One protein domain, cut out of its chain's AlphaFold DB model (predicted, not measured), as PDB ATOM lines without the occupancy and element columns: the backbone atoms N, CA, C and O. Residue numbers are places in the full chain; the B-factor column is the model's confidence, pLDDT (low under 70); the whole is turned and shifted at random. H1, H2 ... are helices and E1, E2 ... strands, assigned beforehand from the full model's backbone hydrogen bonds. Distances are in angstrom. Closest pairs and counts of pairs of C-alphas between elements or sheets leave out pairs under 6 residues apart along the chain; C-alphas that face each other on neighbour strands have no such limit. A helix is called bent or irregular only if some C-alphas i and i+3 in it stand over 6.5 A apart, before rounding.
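AT A GLANCE: This is residues 34 to 145 of the 164 residues of an uncharacterized protein of Phycisphaerales bacterium (UniProt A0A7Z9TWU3). Two twisted antiparallel sheets, loosely and only partly face to face, make an elongated body whose strands run mostly along its length; E4 and E5 come near each other at one edge. One sheet is E1, E7, E6, E5 in that order; the other is branched on the long, bent strand E2, with E4 and E3 on one side of it and E8 on the other, and the E2-E3 hairpin makes one end of the long axis. The printed part has 112 residues with one named helix and eight named strands, in the order E1 E2 E3 H1 E4 E5 E6 E7 E8, and its class is mostly strand. It is only just compact, close to loose, with a radius of gyration of the C-alphas of 15.7 A and spans of 50 by 27 by 20 A.

IN THESE COORDINATES: E1, residues 34 to 40, begins at C-alpha 34 at (-13.693, -11.271, -35.242). E7 is residues 126 to 133, 23.1 A long, E6 residues 113 to 121, 26.2 A, and E5 residues 94 to 103, 26.8 A. E2, residues 47 to 63, is the longest strand by residues and spans 46.9 A, ending at C-alpha 63 at (-6.094, -10.795, -11.103). E3 is residues 66 to 72, H1 residues 79 to 82, and E4 residues 83 to 89, 20.3 A long. E8, residues 139 to 145, ends at C-alpha 145 at (-19.159, 2.831, -39.662).

HOW THE PARTS SIT: E5, E6 and E7 form a meander, each strand the antiparallel neighbour of the one before. Across the neighbour strands E5 and E6, N 101 and O 115 are within hydrogen-bond range at 2.7 A, and across the neighbour strands E7 and E6, N 128 and O 120 are within hydrogen-bond range at 2.7 A. E1 is antiparallel to E7, with N 37 and O 127 at 2.8 A. E2 bends by 53 degrees at residue 55, and its pairing is staggered: E4 over residues 47 to 53, with N 48 and O 88 at 2.8 A; E8 over 52 to 58, with N 55 and O 142 at 2.7 A; and E3 over 58 to 63, with N 59 and O 71 at 2.7 A. Between the sheets, the closest C-alphas of E4 and E5, Gly 88 and Ile 94, are 5.9 A apart, while E2 and E6 are apart. H1 only grazes both sheets; it is too short for an O i to N i+4 pair, and its one O i to N i+3 pair is within range.

THE WHOLE: The C-alphas of Asp 46 and Leu 64, the two farthest apart, are 52.3 A from each other. The printed part has no cut, and no link is long. The mean pLDDT of the printed part is 71.6; 38 residues are under 70, among them residues 34 to 40 and 130 to 145, and E8 has a mean of 42.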
ATOM      1  N   ASN A  34     -13.354 -11.617 -33.875       58.09
ATOM      2  CA  ASN A  34     -13.693 -11.271 -35.242       58.09
ATOM      3  C   ASN A  34     -15.181 -10.932 -35.300       58.09
ATOM      4  O   ASN A  34     -16.016 -11.761 -34.918       58.09
ATOM      5  N   TRP A  35     -15.523  -9.771 -35.840       61.00
ATOM      6  CA  TRP A  35     -16.894  -9.437 -36.208       61.00
ATOM      7  C   TRP A  35     -17.006  -9.301 -37.716       61.00
ATOM      8  O   TRP A  35     -16.094  -8.820 -38.382       61.00
ATOM      9  N   VAL A  36     -18.146  -9.717 -38.262       59.03
ATOM     10  CA  VAL A  36     -18.504  -9.516 -39.666       59.03
ATOM     11  C   VAL A  36     -19.818  -8.752 -39.701       59.03
ATOM     12  O   VAL A  36     -20.762  -9.127 -39.001       59.03
ATOM     13  N   SER A  37     -19.905  -7.718 -40.534       60.34
ATOM     14  CA  SER A  37     -21.144  -6.975 -40.699       60.34
ATOM     15  C   SER A  37     -22.261  -7.902 -41.180       60.34
ATOM     16  O   SER A  37     -22.034  -8.771 -42.020       60.34
ATOM     17  N   PRO A  38     -23.487  -7.733 -40.677       55.25
ATOM     18  CA  PRO A  38     -24.621  -8.552 -41.099       55.25
ATOM     19  C   PRO A  38     -25.139  -8.166 -42.492       55.25
ATOM     20  O   PRO A  38     -25.727  -8.991 -43.190       55.25
ATOM     21  N   THR A  39     -24.883  -6.929 -42.925       54.44
ATOM     22  CA  THR A  39     -25.243  -6.404 -44.247       54.44
ATOM     23  C   THR A  39     -24.024  -6.225 -45.128       54.44
ATOM     24  O   THR A  39     -22.953  -5.839 -44.655       54.44
ATOM     25  N   SER A  40     -24.203  -6.454 -46.429       68.44
ATOM     26  CA  SER A  40     -23.180  -6.203 -47.439       68.44
ATOM     27  C   SER A  40     -23.445  -4.913 -48.223       68.44
ATOM     28  O   SER A  40     -24.595  -4.559 -48.506       68.44
ATOM     29  N   VAL A  41     -22.378  -4.226 -48.628       75.50
ATOM     30  CA  VAL A  41     -22.391  -3.242 -49.730       75.50
ATOM     31  C   VAL A  41     -22.181  -3.946 -51.073       75.50
ATOM     32  O   VAL A  41     -22.031  -5.166 -51.109       75.50
ATOM     33  N   ASP A  42     -22.189  -3.199 -52.178       77.88
ATOM     34  CA  ASP A  42     -21.822  -3.738 -53.489       77.88
ATOM     35  C   ASP A  42     -20.307  -4.023 -53.532       77.88
ATOM     36  O   ASP A  42     -19.518  -3.078 -53.544       77.88
ATOM     37  N   PRO A  43     -19.862  -5.293 -53.567       78.69
ATOM     38  CA  PRO A  43     -18.436  -5.612 -53.591       78.69
ATOM     39  C   PRO A  43     -17.755  -5.226 -54.910       78.69
ATOM     40  O   PRO A  43     -16.526  -5.234 -54.974       78.69
ATOM     41  N   SER A  44     -18.525  -4.928 -55.959       83.31
ATOM     42  CA  SER A  44     -18.021  -4.572 -57.286       83.31
ATOM     43  C   SER A  44     -17.894  -3.067 -57.526       83.31
ATOM     44  O   SER A  44     -17.496  -2.682 -58.621       83.31
ATOM     45  N   ALA A  45     -18.195  -2.232 -56.525       77.12
ATOM     46  CA  ALA A  45     -18.027  -0.787 -56.628       77.12
ATOM     47  C   ALA A  45     -16.573  -0.416 -56.960       77.12
ATOM     48  O   ALA A  45     -15.637  -0.985 -56.400       77.12
ATOM     49  N   ASP A  46     -16.386   0.557 -57.856       83.69
ATOM     50  CA  ASP A  46     -15.058   1.031 -58.278       83.69
ATOM     51  C   ASP A  46     -14.337   1.826 -57.174       83.69
ATOM     52  O   ASP A  46     -13.115   1.982 -57.194       83.69
ATOM     53  N   GLN A  47     -15.092   2.326 -56.197       81.62
ATOM     54  CA  GLN A  47     -14.601   3.075 -55.050       81.62
ATOM     55  C   GLN A  47     -15.539   2.870 -53.858       81.62
ATOM     56  O   GLN A  47     -16.750   2.745 -54.027       81.62
ATOM     57  N   PHE A  48     -14.962   2.875 -52.660       76.38
ATOM     58  CA  PHE A  48     -15.664   2.853 -51.386       76.38
ATOM     59  C   PHE A  48     -15.233   4.055 -50.562       76.38
ATOM     60  O   PHE A  48     -14.040   4.196 -50.289       76.38
ATOM     61  N   ASP A  49     -16.182   4.862 -50.107       77.75
ATOM     62  CA  ASP A  49     -15.918   5.902 -49.119       77.75
ATOM     63  C   ASP A  49     -16.397   5.414 -47.754       77.75
ATOM     64  O   ASP A  49     -17.554   5.023 -47.594       77.75
ATOM     65  N   TYR A  50     -15.503   5.418 -46.769       76.31
ATOM     66  CA  TYR A  50     -15.777   4.919 -45.429       76.31
ATOM     67  C   TYR A  50     -15.507   5.983 -44.371       76.31
ATOM     68  O   TYR A  50     -14.631   6.839 -44.491       76.31
ATOM     69  N   THR A  51     -16.264   5.914 -43.289       75.06
ATOM     70  CA  THR A  51     -15.999   6.609 -42.027       75.06
ATOM     71  C   THR A  51     -16.219   5.611 -40.906       75.06
ATOM     72  O   THR A  51     -17.107   4.775 -41.026       75.06
ATOM     73  N   TYR A  52     -15.435   5.672 -39.841       74.75
ATOM     74  CA  TYR A  52     -15.646   4.920 -38.614       74.75
ATOM     75  C   TYR A  52     -15.453   5.836 -37.405       74.75
ATOM     76  O   TYR A  52     -14.653   6.770 -37.431       74.75
ATOM     77  N   GLU A  53     -16.188   5.543 -36.345       76.50
ATOM     78  CA  GLU A  53     -16.072   6.186 -35.041       76.50
ATOM     79  C   GLU A  53     -16.062   5.094 -33.984       76.50
ATOM     80  O   GLU A  53     -17.065   4.405 -33.870       76.50
ATOM     81  N   ILE A  54     -14.985   4.946 -33.220       75.25
ATOM     82  CA  ILE A  54     -14.901   4.107 -32.028       75.25
ATOM     83  C   ILE A  54     -15.496   4.898 -30.854       75.25
ATOM     84  O   ILE A  54     -14.904   5.858 -30.372       75.25
ATOM     85  N   THR A  55     -16.679   4.507 -30.392       73.50
ATOM     86  CA  THR A  55     -17.437   5.195 -29.338       73.50
ATOM     87  C   THR A  55     -17.181   4.647 -27.938       73.50
ATOM     88  O   THR A  55     -17.638   5.242 -26.966       73.50
ATOM     89  N   TYR A  56     -16.560   3.475 -27.822       69.44
ATOM     90  CA  TYR A  56     -16.299   2.842 -26.533       69.44
ATOM     91  C   TYR A  56     -15.095   1.928 -26.657       69.44
ATOM     92  O   TYR A  56     -15.050   1.170 -27.620       69.44
ATOM     93  N   VAL A  57     -14.173   2.028 -25.706       72.88
ATOM     94  CA  VAL A  57     -13.042   1.142 -25.428       72.88
ATOM     95  C   VAL A  57     -13.012   0.962 -23.918       72.88
ATOM     96  O   VAL A  57     -12.686   1.893 -23.200       72.88
ATOM     97  N   ALA A  58     -13.372  -0.199 -23.397       68.19
ATOM     98  CA  ALA A  58     -13.207  -0.497 -21.967       68.19
ATOM     99  C   ALA A  58     -12.347  -1.721 -21.760       68.19
ATOM    100  O   ALA A  58     -11.989  -2.341 -22.743       68.19
ATOM    101  N   ILE A  59     -11.993  -2.063 -20.527       66.56
ATOM    102  CA  ILE A  59     -11.075  -3.151 -20.214       66.56
ATOM    103  C   ILE A  59     -11.450  -3.884 -18.928       66.56
ATOM    104  O   ILE A  59     -12.050  -3.292 -18.040       66.56
ATOM    105  N   ASP A  60     -11.012  -5.130 -18.762       62.75
ATOM    106  CA  ASP A  60     -11.152  -5.873 -17.503       62.75
ATOM    107  C   ASP A  60      -9.847  -6.581 -17.160       62.75
ATOM    108  O   ASP A  60      -9.288  -7.358 -17.937       62.75
ATOM    109  N   VAL A  61      -9.375  -6.338 -15.949       63.28
ATOM    110  CA  VAL A  61      -8.152  -6.913 -15.405       63.28
ATOM    111  C   VAL A  61      -8.481  -8.227 -14.718       63.28
ATOM    112  O   VAL A  61      -9.270  -8.260 -13.776       63.28
ATOM    113  N   ILE A  62      -7.852  -9.319 -15.154       61.44
ATOM    114  CA  ILE A  62      -7.935 -10.598 -14.444       61.44
ATOM    115  C   ILE A  62      -6.768 -10.690 -13.466       61.44
ATOM    116  O   ILE A  62      -5.612 -10.827 -13.861       61.44
ATOM    117  N   PHE A  63      -7.075 -10.656 -12.171       56.59
ATOM    118  CA  PHE A  63      -6.094 -10.795 -11.103       56.59
ATOM    119  C   PHE A  63      -6.514 -11.902 -10.135       56.59
ATOM    120  O   PHE A  63      -7.601 -11.871  -9.563       56.59
ATOM    121  N   LEU A  64      -5.649 -12.908  -9.955       70.88
ATOM    122  CA  LEU A  64      -5.895 -14.071  -9.082       70.88
ATOM    123  C   LEU A  64      -7.232 -14.795  -9.361       70.88
ATOM    124  O   LEU A  64      -7.902 -15.259  -8.439       70.88
ATOM    125  N   GLY A  65      -7.625 -14.888 -10.636       62.84
ATOM    126  CA  GLY A  65      -8.882 -15.522 -11.054       62.84
ATOM    127  C   GLY A  65     -10.138 -14.688 -10.779       62.84
ATOM    128  O   GLY A  65     -11.248 -15.184 -10.965       62.84
ATOM    129  N   GLN A  66      -9.987 -13.438 -10.336       54.38
ATOM    130  CA  GLN A  66     -11.071 -12.462 -10.268       54.38
ATOM    131  C   GLN A  66     -10.977 -11.498 -11.447       54.38
ATOM    132  O   GLN A  66      -9.898 -11.013 -11.768       54.38
ATOM    133  N   VAL A  67     -12.123 -11.220 -12.064       66.19
ATOM    134  CA  VAL A  67     -12.271 -10.245 -13.150       66.19
ATOM    135  C   VAL A  67     -12.633  -8.901 -12.520       66.19
ATOM    136  O   VAL A  67     -13.617  -8.811 -11.783       66.19
ATOM    137  N   ILE A  68     -11.825  -7.878 -12.774       65.00
ATOM    138  CA  ILE A  68     -11.993  -6.510 -12.283       65.00
ATOM    139  C   ILE A  68     -12.240  -5.618 -13.498       65.00
ATOM    140  O   ILE A  68     -11.308  -5.275 -14.218       65.00
ATOM    141  N   GLY A  69     -13.499  -5.262 -13.727       66.44
ATOM    142  CA  GLY A  69     -13.919  -4.441 -14.857       66.44
ATOM    143  C   GLY A  69     -15.439  -4.475 -15.068       66.44
ATOM    144  O   GLY A  69     -16.151  -5.137 -14.301       66.44
ATOM    145  N   PRO A  70     -15.957  -3.724 -16.053       65.75
ATOM    146  CA  PRO A  70     -15.179  -2.964 -17.029       65.75
ATOM    147  C   PRO A  70     -14.747  -1.569 -16.611       65.75
ATOM    148  O   PRO A  70     -15.549  -0.777 -16.117       65.75
ATOM    149  N   THR A  71     -13.485  -1.254 -16.876       73.00
ATOM    150  CA  THR A  71     -12.915   0.089 -16.790       73.00
ATOM    151  C   THR A  71     -12.950   0.715 -18.173       73.00
ATOM    152  O   THR A  71     -12.301   0.232 -19.088       73.00
ATOM    153  N   ASP A  72     -13.730   1.775 -18.343       79.50
ATOM    154  CA  ASP A  72     -13.736   2.558 -19.577       79.50
ATOM    155  C   ASP A  72     -12.402   3.296 -19.741       79.50
ATOM    156  O   ASP A  72     -12.054   4.109 -18.890       79.50
ATOM    157  N   VAL A  73     -11.687   2.995 -20.827       77.00
ATOM    158  CA  VAL A  73     -10.404   3.601 -21.221       77.00
ATOM    159  C   VAL A  73     -10.527   4.360 -22.543       77.00
ATOM    160  O   VAL A  73      -9.529   4.706 -23.172       77.00
ATOM    161  N   THR A  74     -11.753   4.637 -23.001       80.12
ATOM    162  CA  THR A  74     -11.994   5.349 -24.267       80.12
ATOM    163  C   THR A  74     -11.309   6.710 -24.254       80.12
ATOM    164  O   THR A  74     -10.782   7.154 -25.269       80.12
ATOM    165  N   ALA A  75     -11.307   7.372 -23.095       83.56
ATOM    166  CA  ALA A  75     -10.682   8.675 -22.905       83.56
ATOM    167  C   ALA A  75      -9.146   8.620 -22.849       83.56
ATOM    168  O   ALA A  75      -8.506   9.643 -23.092       83.56
ATOM    169  N   ASP A  76      -8.579   7.448 -22.557       83.06
ATOM    170  CA  ASP A  76      -7.134   7.227 -22.426       83.06
ATOM    171  C   ASP A  76      -6.492   6.786 -23.750       83.06
ATOM    172  O   ASP A  76      -5.269   6.715 -23.880       83.06
ATOM    173  N   MET A  77      -7.317   6.518 -24.764       80.31
ATOM    174  CA  MET A  77      -6.865   6.277 -26.127       80.31
ATOM    175  C   MET A  77      -6.459   7.563 -26.840       80.31
ATOM    176  O   MET A  77      -7.019   8.633 -26.602       80.31
ATOM    177  N   ASP A  78      -5.547   7.438 -27.810       84.94
ATOM    178  CA  ASP A  78      -5.279   8.522 -28.755       84.94
ATOM    179  C   ASP A  78      -6.585   8.903 -29.485       84.94
ATOM    180  O   ASP A  78      -7.133   8.080 -30.232       84.94
ATOM    181  N   PRO A  79      -7.085  10.146 -29.331       83.75
ATOM    182  CA  PRO A  79      -8.317  10.583 -29.979       83.75
ATOM    183  C   PRO A  79      -8.275  10.473 -31.506       83.75
ATOM    184  O   PRO A  79      -9.325  10.373 -32.140       83.75
ATOM    185  N   ALA A  80      -7.082  10.482 -32.114       84.44
ATOM    186  CA  ALA A  80      -6.914  10.302 -33.553       84.44
ATOM    187  C   ALA A  80      -7.231   8.874 -34.027       84.44
ATOM    188  O   ALA A  80      -7.503   8.680 -35.208       84.44
ATOM    189  N   LEU A  81      -7.210   7.885 -33.130       81.38
ATOM    190  CA  LEU A  81      -7.583   6.499 -33.428       81.38
ATOM    191  C   LEU A  81      -9.088   6.263 -33.268       81.38
ATOM    192  O   LEU A  81      -9.623   5.324 -33.853       81.38
ATOM    193  N   LEU A  82      -9.780   7.124 -32.513       78.38
ATOM    194  CA  LEU A  82     -11.217   6.996 -32.274       78.38
ATOM    195  C   LEU A  82     -12.059   7.381 -33.490       78.38
ATOM    196  O   LEU A  82     -13.210   6.979 -33.587       78.38
ATOM    197  N   PHE A  83     -11.511   8.140 -34.434       82.56
ATOM    198  CA  PHE A  83     -12.235   8.573 -35.621       82.56
ATOM    199  C   PHE A  83     -11.362   8.406 -36.849       82.56
ATOM    200  O   PHE A  83     -10.229   8.880 -36.885       82.56
ATOM    201  N   GLY A  84     -11.919   7.819 -37.900       81.31
ATOM    202  CA  GLY A  84     -11.236   7.742 -39.177       81.31
ATOM    203  C   GLY A  84     -12.193   7.820 -40.344       81.31
ATOM    204  O   GLY A  84     -13.361   7.455 -40.268       81.31
ATOM    205  N   SER A  85     -11.682   8.314 -41.458       82.50
ATOM    206  CA  SER A  85     -12.403   8.348 -42.721       82.50
ATOM    207  C   SER A  85     -11.419   8.206 -43.861       82.50
ATOM    208  O   SER A  85     -10.284   8.676 -43.759       82.50
ATOM    209  N   GLY A  86     -11.859   7.619 -44.960       83.75
ATOM    210  CA  GLY A  86     -11.023   7.465 -46.133       83.75
ATOM    211  C   GLY A  86     -11.797   6.941 -47.324       83.75
ATOM    212  O   GLY A  86     -13.004   6.723 -47.270       83.75
ATOM    213  N   SER A  87     -11.059   6.737 -48.406       82.62
ATOM    214  CA  SER A  87     -11.566   6.136 -49.631       82.62
ATOM    215  C   SER A  87     -10.664   4.979 -50.040       82.62
ATOM    216  O   SER A  87      -9.439   5.130 -50.054       82.62
ATOM    217  N   GLY A  88     -11.248   3.841 -50.397       82.69
ATOM    218  CA  GLY A  88     -10.549   2.703 -50.983       82.69
ATOM    219  C   GLY A  88     -10.962   2.514 -52.437       82.69
ATOM    220  O   GLY A  88     -12.151   2.530 -52.742       82.69
ATOM    221  N   LEU A  89      -9.994   2.319 -53.336       88.19
ATOM    222  CA  LEU A  89     -10.300   1.875 -54.697       88.19
ATOM    223  C   LEU A  89     -10.790   0.431 -54.645       88.19
ATOM    224  O   LEU A  89     -10.169  -0.410 -53.993       88.19
ATOM    225  N   GLY A  90     -11.897   0.166 -55.323       83.56
ATOM    226  CA  GLY A  90     -12.429  -1.175 -55.454       83.56
ATOM    227  C   GLY A  90     -11.828  -1.951 -56.632       83.56
ATOM    228  O   GLY A  90     -10.896  -1.484 -57.295       83.56
ATOM    229  N   PRO A  91     -12.365  -3.151 -56.911       89.81
ATOM    230  CA  PRO A  91     -13.426  -3.823 -56.152       89.81
ATOM    231  C   PRO A  91     -12.953  -4.272 -54.759       89.81
ATOM    232  O   PRO A  91     -11.756  -4.301 -54.479       89.81
ATOM    233  N   ALA A  92     -13.889  -4.644 -53.881       81.00
ATOM    234  CA  ALA A  92     -13.555  -5.202 -52.570       81.00
ATOM    235  C   ALA A  92     -12.686  -6.477 -52.726       81.00
ATOM    236  O   ALA A  92     -12.870  -7.231 -53.689       81.00
ATOM    237  N   PRO A  93     -11.779  -6.800 -51.784       90.12
ATOM    238  CA  PRO A  93     -11.653  -6.246 -50.438       90.12
ATOM    239  C   PRO A  93     -10.895  -4.915 -50.361       90.12
ATOM    240  O   PRO A  93      -9.995  -4.661 -51.154       90.12
ATOM    241  N   ILE A  94     -11.209  -4.113 -49.341       83.62
ATOM    242  CA  ILE A  94     -10.456  -2.900 -48.989       83.62
ATOM    243  C   ILE A  94     -10.132  -2.874 -47.495       83.62
ATOM    244  O   ILE A  94     -10.913  -3.368 -46.686       83.62
ATOM    245  N   VAL A  95      -9.000  -2.282 -47.121       89.06
ATOM    246  CA  VAL A  95      -8.628  -2.064 -45.714       89.06
ATOM    247  C   VAL A  95      -9.072  -0.664 -45.301       89.06
ATOM    248  O   VAL A  95      -8.793   0.306 -46.005       89.06
ATOM    249  N   MET A  96      -9.781  -0.572 -44.178       82.50
ATOM    250  CA  MET A  96     -10.273   0.684 -43.602       82.50
ATOM    251  C   MET A  96      -9.378   1.172 -42.457       82.50
ATOM    252  O   MET A  96      -9.169   2.372 -42.304       82.50
ATOM    253  N   MET A  97      -8.841   0.246 -41.662       84.00
ATOM    254  CA  MET A  97      -7.889   0.527 -40.587       84.00
ATOM    255  C   MET A  97      -6.970  -0.677 -40.407       84.00
ATOM    256  O   MET A  97      -7.417  -1.817 -40.469       84.00
ATOM    257  N   ASP A  98      -5.694  -0.408 -40.180       88.75
ATOM    258  CA  ASP A  98      -4.702  -1.387 -39.747       88.75
ATOM    259  C   ASP A  98      -3.688  -0.613 -38.910       88.75
ATOM    260  O   ASP A  98      -2.789   0.040 -39.449       88.75
ATOM    261  N   ALA A  99      -3.955  -0.522 -37.610       84.56
ATOM    262  CA  ALA A  99      -3.191   0.342 -36.725       84.56
ATOM    263  C   ALA A  99      -3.064  -0.245 -35.316       84.56
ATOM    264  O   ALA A  99      -4.015  -0.853 -34.811       84.56
ATOM    265  N   PRO A 100      -1.917  -0.012 -34.658       83.12
ATOM    266  CA  PRO A 100      -1.776  -0.306 -33.248       83.12
ATOM    267  C   PRO A 100      -2.633   0.665 -32.432       83.12
ATOM    268  O   PRO A 100      -2.660   1.870 -32.687       83.12
ATOM    269  N   ILE A 101      -3.297   0.127 -31.421       82.12
ATOM    270  CA  ILE A 101      -4.011   0.857 -30.385       82.12
ATOM    271  C   ILE A 101      -3.348   0.581 -29.038       82.12
ATOM    272  O   ILE A 101      -2.872  -0.527 -28.781       82.12
ATOM    273  N   ALA A 102      -3.309   1.593 -28.181       82.81
ATOM    274  CA  ALA A 102      -2.748   1.486 -26.847       82.81
ATOM    275  C   ALA A 102      -3.504   2.390 -25.873       82.81
ATOM    276  O   ALA A 102      -4.020   3.431 -26.285       82.81
ATOM    277  N   ALA A 103      -3.557   1.981 -24.608       79.56
ATOM    278  CA  ALA A 103      -4.171   2.744 -23.531       79.56
ATOM    279  C   ALA A 103      -3.357   2.603 -22.236       79.56
ATOM    280  O   ALA A 103      -2.823   1.528 -21.945       79.56
ATOM    281  N   ASP A 104      -3.276   3.710 -21.501       79.06
ATOM    282  CA  ASP A 104      -2.821   3.801 -20.110       79.06
ATOM    283  C   ASP A 104      -4.074   3.752 -19.235       79.06
ATOM    284  O   ASP A 104      -4.841   4.710 -19.167       79.06
ATOM    285  N   ALA A 105      -4.352   2.585 -18.681       72.12
ATOM    286  CA  ALA A 105      -5.627   2.280 -18.069       72.12
ATOM    287  C   ALA A 105      -5.685   2.581 -16.572       72.12
ATOM    288  O   ALA A 105      -6.780   2.718 -16.016       72.12
ATOM    289  N   ASP A 106      -4.535   2.639 -15.905       72.31
ATOM    290  CA  ASP A 106      -4.427   3.050 -14.508       72.31
ATOM    291  C   ASP A 106      -3.936   4.500 -14.335       72.31
ATOM    292  O   ASP A 106      -3.930   5.028 -13.216       72.31
ATOM    293  N   THR A 107      -3.645   5.174 -15.454       72.31
ATOM    294  CA  THR A 107      -3.203   6.570 -15.530       72.31
ATOM    295  C   THR A 107      -1.865   6.799 -14.814       72.31
ATOM    296  O   THR A 107      -1.601   7.897 -14.301       72.31
ATOM    297  N   ASP A 108      -1.006   5.782 -14.730       78.06
ATOM    298  CA  ASP A 108       0.322   5.894 -14.125       78.06
ATOM    299  C   ASP A 108       1.385   6.472 -15.082       78.06
ATOM    300  O   ASP A 108       2.516   6.773 -14.673       78.06
ATOM    301  N   GLY A 109       1.002   6.727 -16.337       76.69
ATOM    302  CA  GLY A 109       1.858   7.237 -17.401       76.69
ATOM    303  C   GLY A 109       2.557   6.140 -18.201       76.69
ATOM    304  O   GLY A 109       3.411   6.457 -19.040       76.69
ATOM    305  N   THR A 110       2.244   4.870 -17.951       77.12
ATOM    306  CA  THR A 110       2.729   3.722 -18.710       77.12
ATOM    307  C   THR A 110       1.603   3.068 -19.504       77.12
ATOM    308  O   THR A 110       0.426   3.194 -19.207       77.12
ATOM    309  N   ILE A 111       1.964   2.428 -20.615       75.75
ATOM    310  CA  ILE A 111       0.975   1.736 -21.440       75.75
ATOM    311  C   ILE A 111       0.696   0.378 -20.809       75.75
ATOM    312  O   ILE A 111       1.541  -0.519 -20.873       75.75
ATOM    313  N   ASP A 112      -0.508   0.227 -20.272       69.44
ATOM    314  CA  ASP A 112      -0.992  -1.032 -19.712       69.44
ATOM    315  C   ASP A 112      -1.415  -2.017 -20.801       69.44
ATOM    316  O   ASP A 112      -1.328  -3.237 -20.638       69.44
ATOM    317  N   ILE A 113      -1.910  -1.490 -21.927       70.12
ATOM    318  CA  ILE A 113      -2.580  -2.282 -22.956       70.12
ATOM    319  C   ILE A 113      -2.122  -1.850 -24.334       70.12
ATOM    320  O   ILE A 113      -2.112  -0.666 -24.659       70.12
ATOM    321  N   ALA A 114      -1.813  -2.838 -25.173       74.25
ATOM    322  CA  ALA A 114      -1.571  -2.643 -26.593       74.25
ATOM    323  C   ALA A 114      -2.196  -3.776 -27.419       74.25
ATOM    324  O   ALA A 114      -2.091  -4.960 -27.069       74.25
ATOM    325  N   ALA A 115      -2.813  -3.416 -28.540       73.31
ATOM    326  CA  ALA A 115      -3.375  -4.339 -29.517       73.31
ATOM    327  C   ALA A 115      -3.199  -3.789 -30.938       73.31
ATOM    328  O   ALA A 115      -3.088  -2.587 -31.118       73.31
ATOM    329  N   ASP A 116      -3.213  -4.652 -31.950       78.06
ATOM    330  CA  ASP A 116      -3.417  -4.236 -33.338       78.06
ATOM    331  C   ASP A 116      -4.894  -4.364 -33.687       78.06
ATOM    332  O   ASP A 116      -5.498  -5.433 -33.529       78.06
ATOM    333  N   MET A 117      -5.466  -3.273 -34.181       80.06
ATOM    334  CA  MET A 117      -6.830  -3.222 -34.675       80.06
ATOM    335  C   MET A 117      -6.823  -3.221 -36.201       80.06
ATOM    336  O   MET A 117      -6.244  -2.343 -36.844       80.06
ATOM    337  N   TYR A 118      -7.519  -4.196 -36.777       81.31
ATOM    338  CA  TYR A 118      -7.662  -4.369 -38.212       81.31
ATOM    339  C   TYR A 118      -9.136  -4.295 -38.602       81.31
ATOM    340  O   TYR A 118      -9.942  -5.094 -38.138       81.31
ATOM    341  N   MET A 119      -9.498  -3.370 -39.488       81.75
ATOM    342  CA  MET A 119     -10.827  -3.255 -40.085       81.75
ATOM    343  C   MET A 119     -10.729  -3.298 -41.604       81.75
ATOM    344  O   MET A 119      -9.950  -2.571 -42.220       81.75
ATOM    345  N   GLN A 120     -11.580  -4.096 -42.237       84.12
ATOM    346  CA  GLN A 120     -11.642  -4.241 -43.686       84.12
ATOM    347  C   GLN A 120     -13.080  -4.386 -44.178       84.12
ATOM    348  O   GLN A 120     -13.969  -4.803 -43.443       84.12
ATOM    349  N   LEU A 121     -13.292  -4.138 -45.462       79.12
ATOM    350  CA  LEU A 121     -14.404  -4.682 -46.222       79.12
ATOM    351  C   LEU A 121     -13.911  -5.942 -46.939       79.12
ATOM    352  O   LEU A 121     -12.926  -5.888 -47.671       79.12
ATOM    353  N   ASN A 122     -14.559  -7.085 -46.744       81.62
ATOM    354  CA  ASN A 122     -14.161  -8.326 -47.405       81.62
ATOM    355  C   ASN A 122     -14.652  -8.382 -48.866       81.62
ATOM    356  O   ASN A 122     -15.500  -7.602 -49.289       81.62
ATOM    357  N   GLY A 123     -14.172  -9.358 -49.644       79.19
ATOM    358  CA  GLY A 123     -14.534  -9.506 -51.065       79.19
ATOM    359  C   GLY A 123     -16.010  -9.834 -51.349       79.19
ATOM    360  O   GLY A 123     -16.401  -9.938 -52.506       79.19
ATOM    361  N   LYS A 124     -16.839 -10.019 -50.314       77.69
ATOM    362  CA  LYS A 124     -18.300 -10.161 -50.425       77.69
ATOM    363  C   LYS A 124     -19.044  -8.870 -50.053       77.69
ATOM    364  O   LYS A 124     -20.270  -8.873 -50.047       77.69
ATOM    365  N   GLY A 125     -18.325  -7.791 -49.739       69.25
ATOM    366  CA  GLY A 125     -18.899  -6.504 -49.362       69.25
ATOM    367  C   GLY A 125     -19.340  -6.435 -47.901       69.25
ATOM    368  O   GLY A 125     -20.089  -5.530 -47.559       69.25
ATOM    369  N   PHE A 126     -18.918  -7.364 -47.038       74.44
ATOM    370  CA  PHE A 126     -19.183  -7.275 -45.598       74.44
ATOM    371  C   PHE A 126     -17.996  -6.638 -44.876       74.44
ATOM    372  O   PHE A 126     -16.846  -6.998 -45.139       74.44
ATOM    373  N   GLY A 127     -18.271  -5.723 -43.950       72.44
ATOM    374  CA  GLY A 127     -17.286  -5.212 -43.007       72.44
ATOM    375  C   GLY A 127     -16.761  -6.344 -42.129       72.44
ATOM    376  O   GLY A 127     -17.486  -7.285 -41.823       72.44
ATOM    377  N   HIS A 128     -15.493  -6.285 -41.761       70.25
ATOM    378  CA  HIS A 128     -14.847  -7.237 -40.879       70.25
ATOM    379  C   HIS A 128     -13.844  -6.500 -40.006       70.25
ATOM    380  O   HIS A 128     -13.023  -5.750 -40.531       70.25
ATOM    381  N   SER A 129     -13.890  -6.740 -38.707       70.31
ATOM    382  CA  SER A 129     -12.942  -6.218 -37.724       70.31
ATOM    383  C   SER A 129     -12.283  -7.375 -36.995       70.31
ATOM    384  O   SER A 129     -12.906  -8.406 -36.751       70.31
ATOM    385  N   MET A 130     -11.003  -7.205 -36.690       67.06
ATOM    386  CA  MET A 130     -10.204  -8.129 -35.908       67.06
ATOM    387  C   MET A 130      -9.342  -7.329 -34.943       67.06
ATOM    388  O   MET A 130      -8.678  -6.372 -35.347       67.06
ATOM    389  N   LEU A 131      -9.298  -7.776 -33.694       66.31
ATOM    390  CA  LEU A 131      -8.377  -7.258 -32.695       66.31
ATOM    391  C   LEU A 131      -7.346  -8.328 -32.328       66.31
ATOM    392  O   LEU A 131      -7.707  -9.463 -32.001       66.31
ATOM    393  N   ARG A 132      -6.060  -7.974 -32.369       61.12
ATOM    394  CA  ARG A 132      -4.948  -8.833 -31.945       61.12
ATOM    395  C   ARG A 132      -4.221  -8.196 -30.766       61.12
ATOM    396  O   ARG A 132      -3.508  -7.220 -30.944       61.12
ATOM    397  N   MET A 133      -4.374  -8.758 -29.573       54.31
ATOM    398  CA  MET A 133      -3.801  -8.191 -28.345       54.31
ATOM    399  C   MET A 133      -2.367  -8.677 -28.094       54.31
ATOM    400  O   MET A 133      -2.054  -9.841 -28.348       54.31
ATOM    401  N   TYR A 134      -1.511  -7.792 -27.572       48.22
ATOM    402  CA  TYR A 134      -0.113  -8.092 -27.224       48.22
ATOM    403  C   TYR A 134       0.134  -8.176 -25.711       48.22
ATOM    404  O   TYR A 134       1.060  -8.871 -25.294       48.22
ATOM    405  N   PHE A 135      -0.703  -7.519 -24.898       41.50
ATOM    406  CA  PHE A 135      -0.653  -7.543 -23.432       41.50
ATOM    407  C   PHE A 135      -2.069  -7.693 -22.846       41.50
ATOM    408  O   PHE A 135      -3.048  -7.257 -23.446       41.50
ATOM    409  N   SER A 136      -2.172  -8.422 -21.729       40.69
ATOM    410  CA  SER A 136      -3.400  -9.096 -21.288       40.69
ATOM    411  C   SER A 136      -4.275  -8.232 -20.387       40.69
ATOM    412  O   SER A 136      -4.037  -8.188 -19.183       40.69
ATOM    413  N   VAL A 137      -5.337  -7.660 -20.952       42.41
ATOM    414  CA  VAL A 137      -6.501  -7.111 -20.241       42.41
ATOM    415  C   VAL A 137      -7.709  -7.168 -21.200       42.41
ATOM    416  O   VAL A 137      -7.496  -7.131 -22.407       42.41
ATOM    417  N   MET A 138      -8.953  -7.321 -20.723       42.19
ATOM    418  CA  MET A 138     -10.185  -7.319 -21.555       42.19
ATOM    419  C   MET A 138     -10.257  -6.040 -22.400       42.19
ATOM    420  O   MET A 138      -9.662  -5.052 -21.991       42.19
ATOM    421  N   LEU A 139     -10.965  -6.024 -23.538       40.44
ATOM    422  CA  LEU A 139     -11.233  -4.788 -24.296       40.44
ATOM    423  C   LEU A 139     -12.718  -4.698 -24.731       40.44
ATOM    424  O   LEU A 139     -13.310  -5.710 -25.108       40.44
ATOM    425  N   TRP A 140     -13.336  -3.517 -24.728       43.91
ATOM    426  CA  TRP A 140     -14.724  -3.308 -25.158       43.91
ATOM    427  C   TRP A 140     -14.805  -2.301 -26.288       43.91
ATOM    428  O   TRP A 140     -14.843  -1.117 -26.009       43.91
ATOM    429  N   LEU A 141     -14.896  -2.730 -27.541       42.25
ATOM    430  CA  LEU A 141     -14.880  -1.801 -28.667       42.25
ATOM    431  C   LEU A 141     -16.291  -1.560 -29.222       42.25
ATOM    432  O   LEU A 141     -16.907  -2.485 -29.730       42.25
ATOM    433  N   THR A 142     -16.826  -0.341 -29.193       44.69
ATOM    434  CA  THR A 142     -18.015   0.011 -30.000       44.69
ATOM    435  C   THR A 142     -17.602   0.928 -31.126       44.69
ATOM    436  O   THR A 142     -16.864   1.866 -30.861       44.69
ATOM    437  N   TRP A 143     -18.078   0.703 -32.354       43.72
ATOM    438  CA  TRP A 143     -17.924   1.673 -33.429       43.72
ATOM    439  C   TRP A 143     -19.130   1.813 -34.362       43.72
ATOM    440  O   TRP A 143     -19.926   0.891 -34.568       43.72
ATOM    441  N   VAL A 144     -19.223   2.988 -34.985       43.50
ATOM    442  CA  VAL A 144     -20.202   3.325 -36.020       43.50
ATOM    443  C   VAL A 144     -19.472   3.596 -37.332       43.50
ATOM    444  O   VAL A 144     -18.783   4.599 -37.489       43.50
ATOM    445  N   GLY A 145     -19.630   2.688 -38.291       37.75
ATOM    446  CA  GLY A 145     -19.159   2.831 -39.662       37.75
ATOM    447  C   GLY A 145     -20.211   3.474 -40.573       37.75
ATOM    448  O   GLY A 145     -21.384   3.122 -40.502       37.75
TER     449      GLY A 145